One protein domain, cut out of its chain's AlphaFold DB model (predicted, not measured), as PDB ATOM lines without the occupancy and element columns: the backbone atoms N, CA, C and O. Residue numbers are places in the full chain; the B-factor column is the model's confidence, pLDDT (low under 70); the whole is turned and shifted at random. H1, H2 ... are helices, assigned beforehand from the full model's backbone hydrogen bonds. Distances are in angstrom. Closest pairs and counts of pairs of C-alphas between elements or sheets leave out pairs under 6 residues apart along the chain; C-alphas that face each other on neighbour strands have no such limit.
ATOM      1  N   THR A 244     187.034 494.647 407.111       91.62
ATOM      2  CA  THR A 244     185.946 494.168 407.969       91.62
ATOM      3  C   THR A 244     186.022 494.784 409.361       91.62
ATOM      4  O   THR A 244     187.105 494.972 409.923       91.62
ATOM      5  N   ASP A 245     184.858 494.994 409.977       88.88
ATOM      6  CA  ASP A 245     184.787 495.482 411.359       88.88
ATOM      7  C   ASP A 245     185.490 494.519 412.339       88.88
ATOM      8  O   ASP A 245     186.037 494.955 413.342       88.88
ATOM      9  N   THR A 246     185.571 493.215 412.027       86.56
ATOM     10  CA  THR A 246     186.312 492.234 412.848       86.56
ATOM     11  C   THR A 246     187.826 492.464 412.815       86.56
ATOM     12  O   THR A 246     188.487 492.362 413.851       86.56
ATOM     13  N   ALA A 247     188.393 492.761 411.640       89.25
ATOM     14  CA  ALA A 247     189.817 493.068 411.514       89.25
ATOM     15  C   ALA A 247     190.156 494.399 412.198       89.25
ATOM     16  O   ALA A 247     191.154 494.494 412.917       89.25
ATOM     17  N   LEU A 248     189.285 495.399 412.040       91.56
ATOM     18  CA  LEU A 248     189.434 496.691 412.700       91.56
ATOM     19  C   LEU A 248     189.272 496.576 414.222       91.56
ATOM     20  O   LEU A 248     190.120 497.095 414.940       91.56
ATOM     21  N   ASP A 249     188.301 495.812 414.734       89.38
ATOM     22  CA  ASP A 249     188.110 495.586 416.178       89.38
ATOM     23  C   ASP A 249     189.349 494.941 416.816       89.38
ATOM     24  O   ASP A 249     189.736 495.299 417.934       89.38
ATOM     25  N   ALA A 250     190.023 494.038 416.093       86.31
ATOM     26  CA  ALA A 250     191.282 493.445 416.540       86.31
ATOM     27  C   ALA A 250     192.381 494.499 416.744       86.31
ATOM     28  O   ALA A 250     193.149 494.447 417.707       86.31
ATOM     29  N   ARG A 251     192.464 495.470 415.830       89.81
ATOM     30  CA  ARG A 251     193.451 496.555 415.880       89.81
ATOM     31  C   ARG A 251     193.094 497.603 416.914       89.81
ATOM     32  O   ARG A 251     193.941 498.002 417.710       89.81
ATOM     33  N   ALA A 252     191.833 497.998 416.942       88.69
ATOM     34  CA  ALA A 252     191.339 499.061 417.789       88.69
ATOM     35  C   ALA A 252     191.436 498.695 419.277       88.69
ATOM     36  O   ALA A 252     191.910 499.503 420.082       88.69
ATOM     37  N   SER A 253     191.081 497.449 419.620       83.56
ATOM     38  CA  SER A 253     191.191 496.909 420.979       83.56
ATOM     39  C   SER A 253     192.610 496.481 421.360       83.56
ATOM     40  O   SER A 253     192.867 496.266 422.540       83.56
ATOM     41  N   SER A 254     193.532 496.335 420.399       81.38
ATOM     42  CA  SER A 254     194.842 495.684 420.592       81.38
ATOM     43  C   SER A 254     194.758 494.255 421.155       81.38
ATOM     44  O   SER A 254     195.730 493.740 421.706       81.38
ATOM     45  N   HIS A 255     193.610 493.593 420.991       82.00
ATOM     46  CA  HIS A 255     193.376 492.213 421.402       82.00
ATOM     47  C   HIS A 255     192.890 491.380 420.221       82.00
ATOM     48  O   HIS A 255     192.199 491.866 419.330       82.00
ATOM     49  N   THR A 256     193.218 490.089 420.213       81.88
ATOM     50  CA  THR A 256     192.643 489.168 419.230       81.88
ATOM     51  C   THR A 256     191.160 488.957 419.555       81.88
ATOM     52  O   THR A 256     190.849 488.517 420.664       81.88
ATOM     53  N   PRO A 257     190.232 489.223 418.615       81.62
ATOM     54  CA  PRO A 257     188.810 489.013 418.836       81.62
ATOM     55  C   PRO A 257     188.516 487.565 419.249       81.62
ATOM     56  O   PRO A 257     189.141 486.648 418.704       81.62
ATOM     57  N   PRO A 258     187.537 487.313 420.139       83.38
ATOM     58  CA  PRO A 258     187.211 485.963 420.606       83.38
ATOM     59  C   PRO A 258     186.951 484.967 419.473       83.38
ATOM     60  O   PRO A 258     187.334 483.804 419.560       83.38
ATOM     61  N   VAL A 259     186.353 485.432 418.374       81.88
ATOM     62  CA  VAL A 259     186.092 484.592 417.201       81.88
ATOM     63  C   VAL A 259     187.382 484.123 416.509       81.88
ATOM     64  O   VAL A 259     187.452 482.990 416.039       81.88
ATOM     65  N   LEU A 260     188.428 484.954 416.508       84.31
ATOM     66  CA  LEU A 260     189.752 484.611 415.987       84.31
ATOM     67  C   LEU A 260     190.556 483.784 416.996       84.31
ATOM     68  O   LEU A 260     191.273 482.875 416.593       84.31
ATOM     69  N   LEU A 261     190.402 484.037 418.299       85.25
ATOM     70  CA  LEU A 261     190.994 483.193 419.343       85.25
ATOM     71  C   LEU A 261     190.455 481.764 419.287       85.25
ATOM     72  O   LEU A 261     191.236 480.823 419.402       85.25
ATOM     73  N   ARG A 262     189.151 481.602 419.036       86.81
ATOM     74  CA  ARG A 262     188.520 480.290 418.895       86.81
ATOM     75  C   ARG A 262     189.163 479.466 417.786       86.81
ATOM     76  O   ARG A 262     189.409 478.285 417.985       86.81
ATOM     77  N   LEU A 263     189.503 480.079 416.649       86.56
ATOM     78  CA  LEU A 263     190.221 479.387 415.567       86.56
ATOM     79  C   LEU A 263     191.590 478.856 415.997       86.56
ATOM     80  O   LEU A 263     192.063 477.867 415.447       86.56
ATOM     81  N   LEU A 264     192.230 479.510 416.965       85.38
ATOM     82  CA  LEU A 264     193.549 479.137 417.462       85.38
ATOM     83  C   LEU A 264     193.483 478.087 418.584       85.38
ATOM     84  O   LEU A 264     194.538 477.648 419.053       85.38
ATOM     85  N   GLU A 265     192.287 477.663 419.014       86.44
ATOM     86  CA  GLU A 265     192.108 476.672 420.076       86.44
ATOM     87  C   GLU A 265     192.699 475.300 419.696       86.44
ATOM     88  O   GLU A 265     192.429 474.775 418.615       86.44
ATOM     89  N   PRO A 266     193.469 474.639 420.586       81.12
ATOM     90  CA  PRO A 266     194.125 473.373 420.252       81.12
ATOM     91  C   PRO A 266     193.179 472.199 420.020       81.12
ATOM     92  O   PRO A 266     193.595 471.203 419.429       81.12
ATOM     93  N   SER A 267     191.961 472.303 420.547       84.94
ATOM     94  CA  SER A 267     190.904 471.294 420.512       84.94
ATOM     95  C   SER A 267     190.229 471.169 419.149       84.94
ATOM     96  O   SER A 267     189.577 470.155 418.910       84.94
ATOM     97  N   LEU A 268     190.357 472.169 418.270       89.06
ATOM     98  CA  LEU A 268     189.762 472.118 416.940       89.06
ATOM     99  C   LEU A 268     190.616 471.271 415.994       89.06
ATOM    100  O   LEU A 268     191.836 471.431 415.907       89.06
ATOM    101  N   ASP A 269     189.956 470.375 415.262       90.75
ATOM    102  CA  ASP A 269     190.563 469.694 414.126       90.75
ATOM    103  C   ASP A 269     190.536 470.583 412.868       90.75
ATOM    104  O   ASP A 269     189.888 471.632 412.819       90.75
ATOM    105  N   SER A 270     191.246 470.164 411.820       90.06
ATOM    106  CA  SER A 270     191.353 470.942 410.581       90.06
ATOM    107  C   SER A 270     190.006 471.169 409.883       90.06
ATOM    108  O   SER A 270     189.845 472.164 409.178       90.06
ATOM    109  N   ALA A 271     189.040 470.259 410.047       90.31
ATOM    110  CA  ALA A 271     187.720 470.388 409.431       90.31
ATOM    111  C   ALA A 271     186.866 471.426 410.174       90.31
ATOM    112  O   ALA A 271     186.207 472.253 409.542       90.31
ATOM    113  N   ALA A 272     186.929 471.430 411.506       90.44
ATOM    114  CA  ALA A 272     186.283 472.420 412.348       90.44
ATOM    115  C   ALA A 272     186.887 473.816 412.135       90.44
ATOM    116  O   ALA A 272     186.138 474.779 411.980       90.44
ATOM    117  N   VAL A 273     188.219 473.925 412.023       90.69
ATOM    118  CA  VAL A 273     188.897 475.185 411.662       90.69
ATOM    119  C   VAL A 273     188.398 475.711 410.314       90.69
ATOM    120  O   VAL A 273     188.051 476.887 410.213       90.69
ATOM    121  N   ALA A 274     188.307 474.859 409.288       88.75
ATOM    122  CA  ALA A 274     187.810 475.263 407.972       88.75
ATOM    123  C   ALA A 274     186.352 475.760 408.026       88.75
ATOM    124  O   ALA A 274     186.010 476.761 407.394       88.75
ATOM    125  N   ALA A 275     185.499 475.080 408.802       88.25
ATOM    126  CA  ALA A 275     184.096 475.448 408.968       88.25
ATOM    127  C   ALA A 275     183.919 476.786 409.703       88.25
ATOM    128  O   ALA A 275     183.072 477.588 409.310       88.25
ATOM    129  N   GLU A 276     184.714 477.044 410.744       87.38
ATOM    130  CA  GLU A 276     184.700 478.323 411.460       87.38
ATOM    131  C   GLU A 276     185.295 479.454 410.601       87.38
ATOM    132  O   GLU A 276     184.710 480.534 410.521       87.38
ATOM    133  N   TRP A 277     186.390 479.202 409.872       88.31
ATOM    134  CA  TRP A 277     186.993 480.179 408.955       88.31
ATOM    135  C   TRP A 277     186.010 480.637 407.870       88.31
ATOM    136  O   TRP A 277     185.892 481.830 407.596       88.31
ATOM    137  N   ALA A 278     185.253 479.702 407.286       86.19
ATOM    138  CA  ALA A 278     184.271 480.004 406.245       86.19
ATOM    139  C   ALA A 278     183.157 480.965 406.710       86.19
ATOM    140  O   ALA A 278     182.529 481.621 405.878       86.19
ATOM    141  N   ARG A 279     182.907 481.070 408.022       83.31
ATOM    142  CA  ARG A 279     181.925 482.013 408.582       83.31
ATOM    143  C   ARG A 279     182.469 483.431 408.720       83.31
ATOM    144  O   ARG A 279     181.673 484.362 408.690       83.31
ATOM    145  N   LEU A 280     183.786 483.585 408.872       81.38
ATOM    146  CA  LEU A 280     184.428 484.883 409.090       81.38
ATOM    147  C   LEU A 280     184.561 485.722 407.819       81.38
ATOM    148  O   LEU A 280     184.575 486.941 407.919       81.38
ATOM    149  N   ASP A 281     184.657 485.076 406.653       80.81
ATOM    150  CA  ASP A 281     184.743 485.746 405.342       80.81
ATOM    151  C   ASP A 281     185.870 486.798 405.249       80.81
ATOM    152  O   ASP A 281     185.729 487.817 404.578       80.81
ATOM    153  N   LEU A 282     186.993 486.562 405.940       87.00
ATOM    154  CA  LEU A 282     188.137 487.477 405.928       87.00
ATOM    155  C   LEU A 282     188.857 487.425 404.583       87.00
ATOM    156  O   LEU A 282     189.260 486.352 404.115       87.00
ATOM    157  N   ALA A 283     189.068 488.599 404.002       89.44
ATOM    158  CA  ALA A 283     189.849 488.771 402.793       89.44
ATOM    159  C   ALA A 283     191.363 488.826 403.109       89.44
ATOM    160  O   ALA A 283     191.761 488.971 404.271       89.44
ATOM    161  N   PRO A 284     192.245 488.691 402.103       89.56
ATOM    162  CA  PRO A 284     193.692 488.842 402.281       89.56
ATOM    163  C   PRO A 284     194.105 490.127 403.012       89.56
ATOM    164  O   PRO A 284     194.941 490.091 403.913       89.56
ATOM    165  N   GLU A 285     193.488 491.251 402.664       90.88
ATOM    166  CA  GLU A 285     193.713 492.551 403.287       90.88
ATOM    167  C   GLU A 285     193.324 492.564 404.773       90.88
ATOM    168  O   GLU A 285     194.054 493.115 405.595       90.88
ATOM    169  N   ASP A 286     192.247 491.860 405.146       92.19
ATOM    170  CA  ASP A 286     191.840 491.706 406.542       92.19
ATOM    171  C   ASP A 286     192.914 490.969 407.338       92.19
ATOM    172  O   ASP A 286     193.271 491.392 408.433       92.19
ATOM    173  N   ILE A 287     193.472 489.895 406.766       91.31
ATOM    174  CA  ILE A 287     194.538 489.106 407.394       91.31
ATOM    175  C   ILE A 287     195.794 489.954 407.605       91.31
ATOM    176  O   ILE A 287     196.384 489.885 408.683       91.31
ATOM    177  N   ALA A 288     196.203 490.745 406.607       89.06
ATOM    178  CA  ALA A 288     197.364 491.633 406.710       89.06
ATOM    179  C   ALA A 288     197.180 492.679 407.823       89.06
ATOM    180  O   ALA A 288     198.097 492.938 408.607       89.06
ATOM    181  N   ALA A 289     195.956 493.191 407.961       89.94
ATOM    182  CA  ALA A 289     195.572 494.122 409.005       89.94
ATOM    183  C   ALA A 289     195.368 493.476 410.388       89.94
ATOM    184  O   ALA A 289     195.079 494.195 411.333       89.94
ATOM    185  N   LEU A 290     195.554 492.167 410.604       90.25
ATOM    186  CA  LEU A 290     195.450 491.570 411.949       90.25
ATOM    187  C   LEU A 290     196.703 491.798 412.803       90.25
ATOM    188  O   LEU A 290     197.806 492.012 412.298       90.25
ATOM    189  N   LEU A 291     196.549 491.704 414.127       86.62
ATOM    190  CA  LEU A 291     197.671 491.751 415.070       86.62
ATOM    191  C   LEU A 291     198.730 490.693 414.743       86.62
ATOM    192  O   LEU A 291     198.410 489.585 414.307       86.62
ATOM    193  N   LEU A 292     199.992 491.022 415.034       85.44
ATOM    194  CA  LEU A 292     201.140 490.151 414.784       85.44
ATOM    195  C   LEU A 292     200.934 488.731 415.341       85.44
ATOM    196  O   LEU A 292     201.059 487.752 414.609       85.44
ATOM    197  N   ALA A 293     200.552 488.619 416.616       83.62
ATOM    198  CA  ALA A 293     200.338 487.328 417.270       83.62
ATOM    199  C   ALA A 293     199.244 486.493 416.579       83.62
ATOM    200  O   ALA A 293     199.394 485.282 416.407       83.62
ATOM    201  N   THR A 294     198.170 487.144 416.124       88.38
ATOM    202  CA  THR A 294     197.094 486.489 415.372       88.38
ATOM    203  C   THR A 294     197.605 485.987 414.025       88.38
ATOM    204  O   THR A 294     197.346 484.841 413.667       88.38
ATOM    205  N   ARG A 295     198.384 486.797 413.296       90.81
ATOM    206  CA  ARG A 295     198.968 486.413 412.000       90.81
ATOM    207  C   ARG A 295     199.938 485.236 412.129       90.81
ATOM    208  O   ARG A 295     199.862 484.310 411.325       90.81
ATOM    209  N   VAL A 296     200.780 485.214 413.167       88.44
ATOM    210  CA  VAL A 296     201.649 484.062 413.493       88.44
ATOM    211  C   VAL A 296     200.814 482.806 413.753       88.44
ATOM    212  O   VAL A 296     201.139 481.733 413.242       88.44
ATOM    213  N   GLY A 297     199.717 482.953 414.501       87.81
ATOM    214  CA  GLY A 297     198.735 481.898 414.732       87.81
ATOM    215  C   GLY A 297     198.183 481.308 413.439       87.81
ATOM    216  O   GLY A 297     198.267 480.101 413.221       87.81
ATOM    217  N   LEU A 298     197.667 482.171 412.563       90.25
ATOM    218  CA  LEU A 298     197.046 481.772 411.301       90.25
ATOM    219  C   LEU A 298     198.053 481.151 410.321       90.25
ATOM    220  O   LEU A 298     197.723 480.170 409.663       90.25
ATOM    221  N   ALA A 299     199.287 481.655 410.242       90.00
ATOM    222  CA  ALA A 299     200.305 481.129 409.327       90.00
ATOM    223  C   ALA A 299     200.593 479.629 409.543       90.00
ATOM    224  O   ALA A 299     200.831 478.896 408.582       90.00
ATOM    225  N   GLY A 300     200.536 479.164 410.796       85.56
ATOM    226  CA  GLY A 300     200.773 477.767 411.172       85.56
ATOM    227  C   GLY A 300     199.515 476.911 411.348       85.56
ATOM    228  O   GLY A 300     199.640 475.768 411.784       85.56
ATOM    229  N   LEU A 301     198.315 477.440 411.079       88.88
ATOM    230  CA  LEU A 301     197.062 476.765 411.424       88.88
ATOM    231  C   LEU A 301     196.579 475.826 410.308       88.88
ATOM    232  O   LEU A 301     196.156 476.260 409.233       88.88
ATOM    233  N   ASP A 302     196.597 474.522 410.580       86.38
ATOM    234  CA  ASP A 302     196.027 473.510 409.690       86.38
ATOM    235  C   ASP A 302     194.500 473.655 409.580       86.38
ATOM    236  O   ASP A 302     193.811 473.926 410.559       86.38
ATOM    237  N   GLY A 303     193.959 473.453 408.375       87.06
ATOM    238  CA  GLY A 303     192.533 473.660 408.077       87.06
ATOM    239  C   GLY A 303     192.208 475.012 407.439       87.06
ATOM    240  O   GLY A 303     191.139 475.163 406.852       87.06
ATOM    241  N   LEU A 304     193.139 475.973 407.455       90.88
ATOM    242  CA  LEU A 304     192.970 477.231 406.725       90.88
ATOM    243  C   LEU A 304     193.228 477.082 405.214       90.88
ATOM    244  O   LEU A 304     194.141 476.342 404.807       90.88
ATOM    245  N   PRO A 305     192.511 477.850 404.366       89.50
ATOM    246  CA  PRO A 305     192.836 477.972 402.950       89.50
ATOM    247  C   PRO A 305     194.312 478.330 402.744       89.50
ATOM    248  O   PRO A 305     194.872 479.148 403.476       89.50
ATOM    249  N   ALA A 306     194.952 477.741 401.730       88.88
ATOM    250  CA  ALA A 306     196.372 477.980 401.452       88.88
ATOM    251  C   ALA A 306     196.679 479.474 401.249       88.88
ATOM    252  O   ALA A 306     197.679 479.962 401.761       88.88
ATOM    253  N   VAL A 307     195.770 480.202 400.592       88.62
ATOM    254  CA  VAL A 307     195.878 481.653 400.381       88.62
ATOM    255  C   VAL A 307     195.910 482.420 401.706       88.62
ATOM    256  O   VAL A 307     196.727 483.317 401.859       88.62
ATOM    257  N   ALA A 308     195.085 482.047 402.689       90.44
ATOM    258  CA  ALA A 308     195.058 482.725 403.985       90.44
ATOM    259  C   ALA A 308     196.383 482.550 404.748       90.44
ATOM    260  O   ALA A 308     196.935 483.513 405.280       90.44
ATOM    261  N   ARG A 309     196.934 481.328 404.741       91.50
ATOM    262  CA  ARG A 309     198.240 481.024 405.356       91.50
ATOM    263  C   ARG A 309     199.395 481.724 404.652       91.50
ATOM    264  O   ARG A 309     200.306 482.219 405.312       91.50
ATOM    265  N   ASP A 310     199.352 481.767 403.325       92.12
ATOM    266  CA  ASP A 310     200.343 482.431 402.481       92.12
ATOM    267  C   ASP A 310     200.356 483.948 402.725       92.12
ATOM    268  O   ASP A 310     201.410 484.525 402.977       92.12
ATOM    269  N   VAL A 311     199.184 484.589 402.768       91.19
ATOM    270  CA  VAL A 311     199.050 486.017 403.097       91.19
ATOM    271  C   VAL A 311     199.562 486.317 404.505       91.19
ATOM    272  O   VAL A 311     200.376 487.227 404.671       91.19
ATOM    273  N   ALA A 312     199.161 485.522 405.504       90.94
ATOM    274  CA  ALA A 312     199.676 485.661 406.863       90.94
ATOM    275  C   ALA A 312     201.211 485.565 406.868       90.94
ATOM    276  O   ALA A 312     201.881 486.483 407.326       90.94
ATOM    277  N   SER A 313     201.778 484.526 406.253       91.00
ATOM    278  CA  SER A 313     203.230 484.307 406.193       91.00
ATOM    279  C   SER A 313     203.984 485.436 405.481       91.00
ATOM    280  O   SER A 313     205.018 485.887 405.970       91.00
ATOM    281  N   ARG A 314     203.470 485.933 404.348       90.44
ATOM    282  CA  ARG A 314     204.098 487.036 403.606       90.44
ATOM    283  C   ARG A 314     204.035 488.359 404.357       90.44
ATOM    284  O   ARG A 314     205.024 489.080 404.350       90.44
ATOM    285  N   SER A 315     202.922 488.658 405.025       85.94
ATOM    286  CA  SER A 315     202.816 489.873 405.845       85.94
ATOM    287  C   SER A 315     203.808 489.855 407.014       85.94
ATOM    288  O   SER A 315     204.437 490.862 407.306       85.94
ATOM    289  N   LEU A 316     204.018 488.686 407.633       85.88
ATOM    290  CA  LEU A 316     205.018 488.508 408.686       85.88
ATOM    291  C   LEU A 316     206.442 488.717 408.155       85.88
ATOM    292  O   LEU A 316     207.266 489.350 408.810       85.88
ATOM    293  N   LEU A 317     206.733 488.200 406.958       86.94
ATOM    294  CA  LEU A 317     208.022 488.414 406.306       86.94
ATOM    295  C   LEU A 317     208.244 489.892 405.956       86.94
ATOM    296  O   LEU A 317     209.351 490.388 406.137       86.94
ATOM    297  N   ALA A 318     207.215 490.589 405.470       85.56
ATOM    298  CA  ALA A 318     207.297 492.010 405.144       85.56
ATOM    299  C   ALA A 318     207.645 492.849 406.384       85.56
ATOM    300  O   ALA A 318     208.594 493.631 406.331       85.56
ATOM    301  N   ASP A 319     206.968 492.606 407.510       82.44
ATOM    302  CA  ASP A 319     207.290 493.254 408.788       82.44
ATOM    303  C   ASP A 319     208.734 492.967 409.214       82.44
ATOM    304  O   ASP A 319     209.441 493.862 409.668       82.44
ATOM    305  N   ALA A 320     209.193 491.726 409.032       82.56
ATOM    306  CA  ALA A 320     210.542 491.324 409.410       82.56
ATOM    307  C   ALA A 320     211.646 491.961 408.562       82.56
ATOM    308  O   ALA A 320     212.754 492.196 409.045       82.56
ATOM    309  N   VAL A 321     211.352 492.239 407.293       86.25
ATOM    310  CA  VAL A 321     212.254 492.978 406.407       86.25
ATOM    311  C   VAL A 321     212.269 494.464 406.772       86.25
ATOM    312  O   VAL A 321     213.332 495.080 406.717       86.25
ATOM    313  N   ALA A 322     211.121 495.029 407.156       83.31
ATOM    314  CA  ALA A 322     210.993 496.435 407.530       83.31
ATOM    315  C   ALA A 322     211.612 496.755 408.906       83.31
ATOM    316  O   ALA A 322     212.263 497.788 409.050       83.31
ATOM    317  N   ASP A 323     211.465 495.864 409.892       81.06
ATOM    318  CA  ASP A 323     212.066 495.979 411.230       81.06
ATOM    319  C   ASP A 323     212.811 494.688 411.638       81.06
ATOM    320  O   ASP A 323     212.304 493.863 412.412       81.06
TER     321      ASP A 323
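AT A GLANCE: This is residues 244 to 323 of the 350 residues of an uncharacterized protein of Rathayibacter tanaceti (UniProt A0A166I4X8). The longest helix, H6, runs along one side of a small body of short helices; H5 folds back on it as a hairpin, and H4 also packs on it. H1, H2 and H3 lie on the far side of H4 and H5 from H6. The printed part has 80 residues, with six named helices in the order H1 to H6 and no named strand, and its class is all helix. The whole is compact, with a radius of gyration of the C-alphas of 11.8 A and spans of 35 by 24 by 21 A.

IN THESE COORDINATES: H6, residues 306 to 322, is 24.3 A long and goes from C-alpha 306 at (196.372, 477.980, 401.452) to C-alpha 322 at (210.993, 496.435, 407.530). H5 holds residues 292 to 299, 10.6 A, and H4 residues 284 to 288, 6.4 A. H3, residues 270 to 280, measures 15.6 A, and H2, residues 258 to 263, 8.8 A. H1, residues 245 to 252, is 9.9 A long and begins at C-alpha 245, (184.787, 495.482, 411.359).

HOW THE PARTS SIT: H5 and H6 touch as a helical hairpin, opposite ways at a steep tilt of 39 degrees; their closest C-alphas, of Ala 299 and Arg 309, are 4.5 A apart. H4 touches H6, closest at the C-alphas of Ala 288 and Ser 315, 5.8 A. H2 and H5 are close but not clearly touching, with the C-alphas of Leu 260 and Thr 294 closest at 7.6 A. H2 and H3, also a helical hairpin, only just touch, with 3 pairs of C-alphas within 8 A, the closest being Leu 263 and Val 273 at 5.9 A. H1 and H4 are close but not clearly touching, with the C-alphas of Ala 247 and Asp 286 closest at 5.5 A. Every O i to N i+4 pair is within hydrogen-bond range in H1, H4, H5 and H6; in H2 it is 1 of 2 and in H3 5 of 7.

THE WHOLE: The two C-alphas farthest apart, of Ala 271 and Asp 323, are 35.4 A apart. The printed part has no cut and no long link. Its mean pLDDT is 87.4, and no printed residue is under 70.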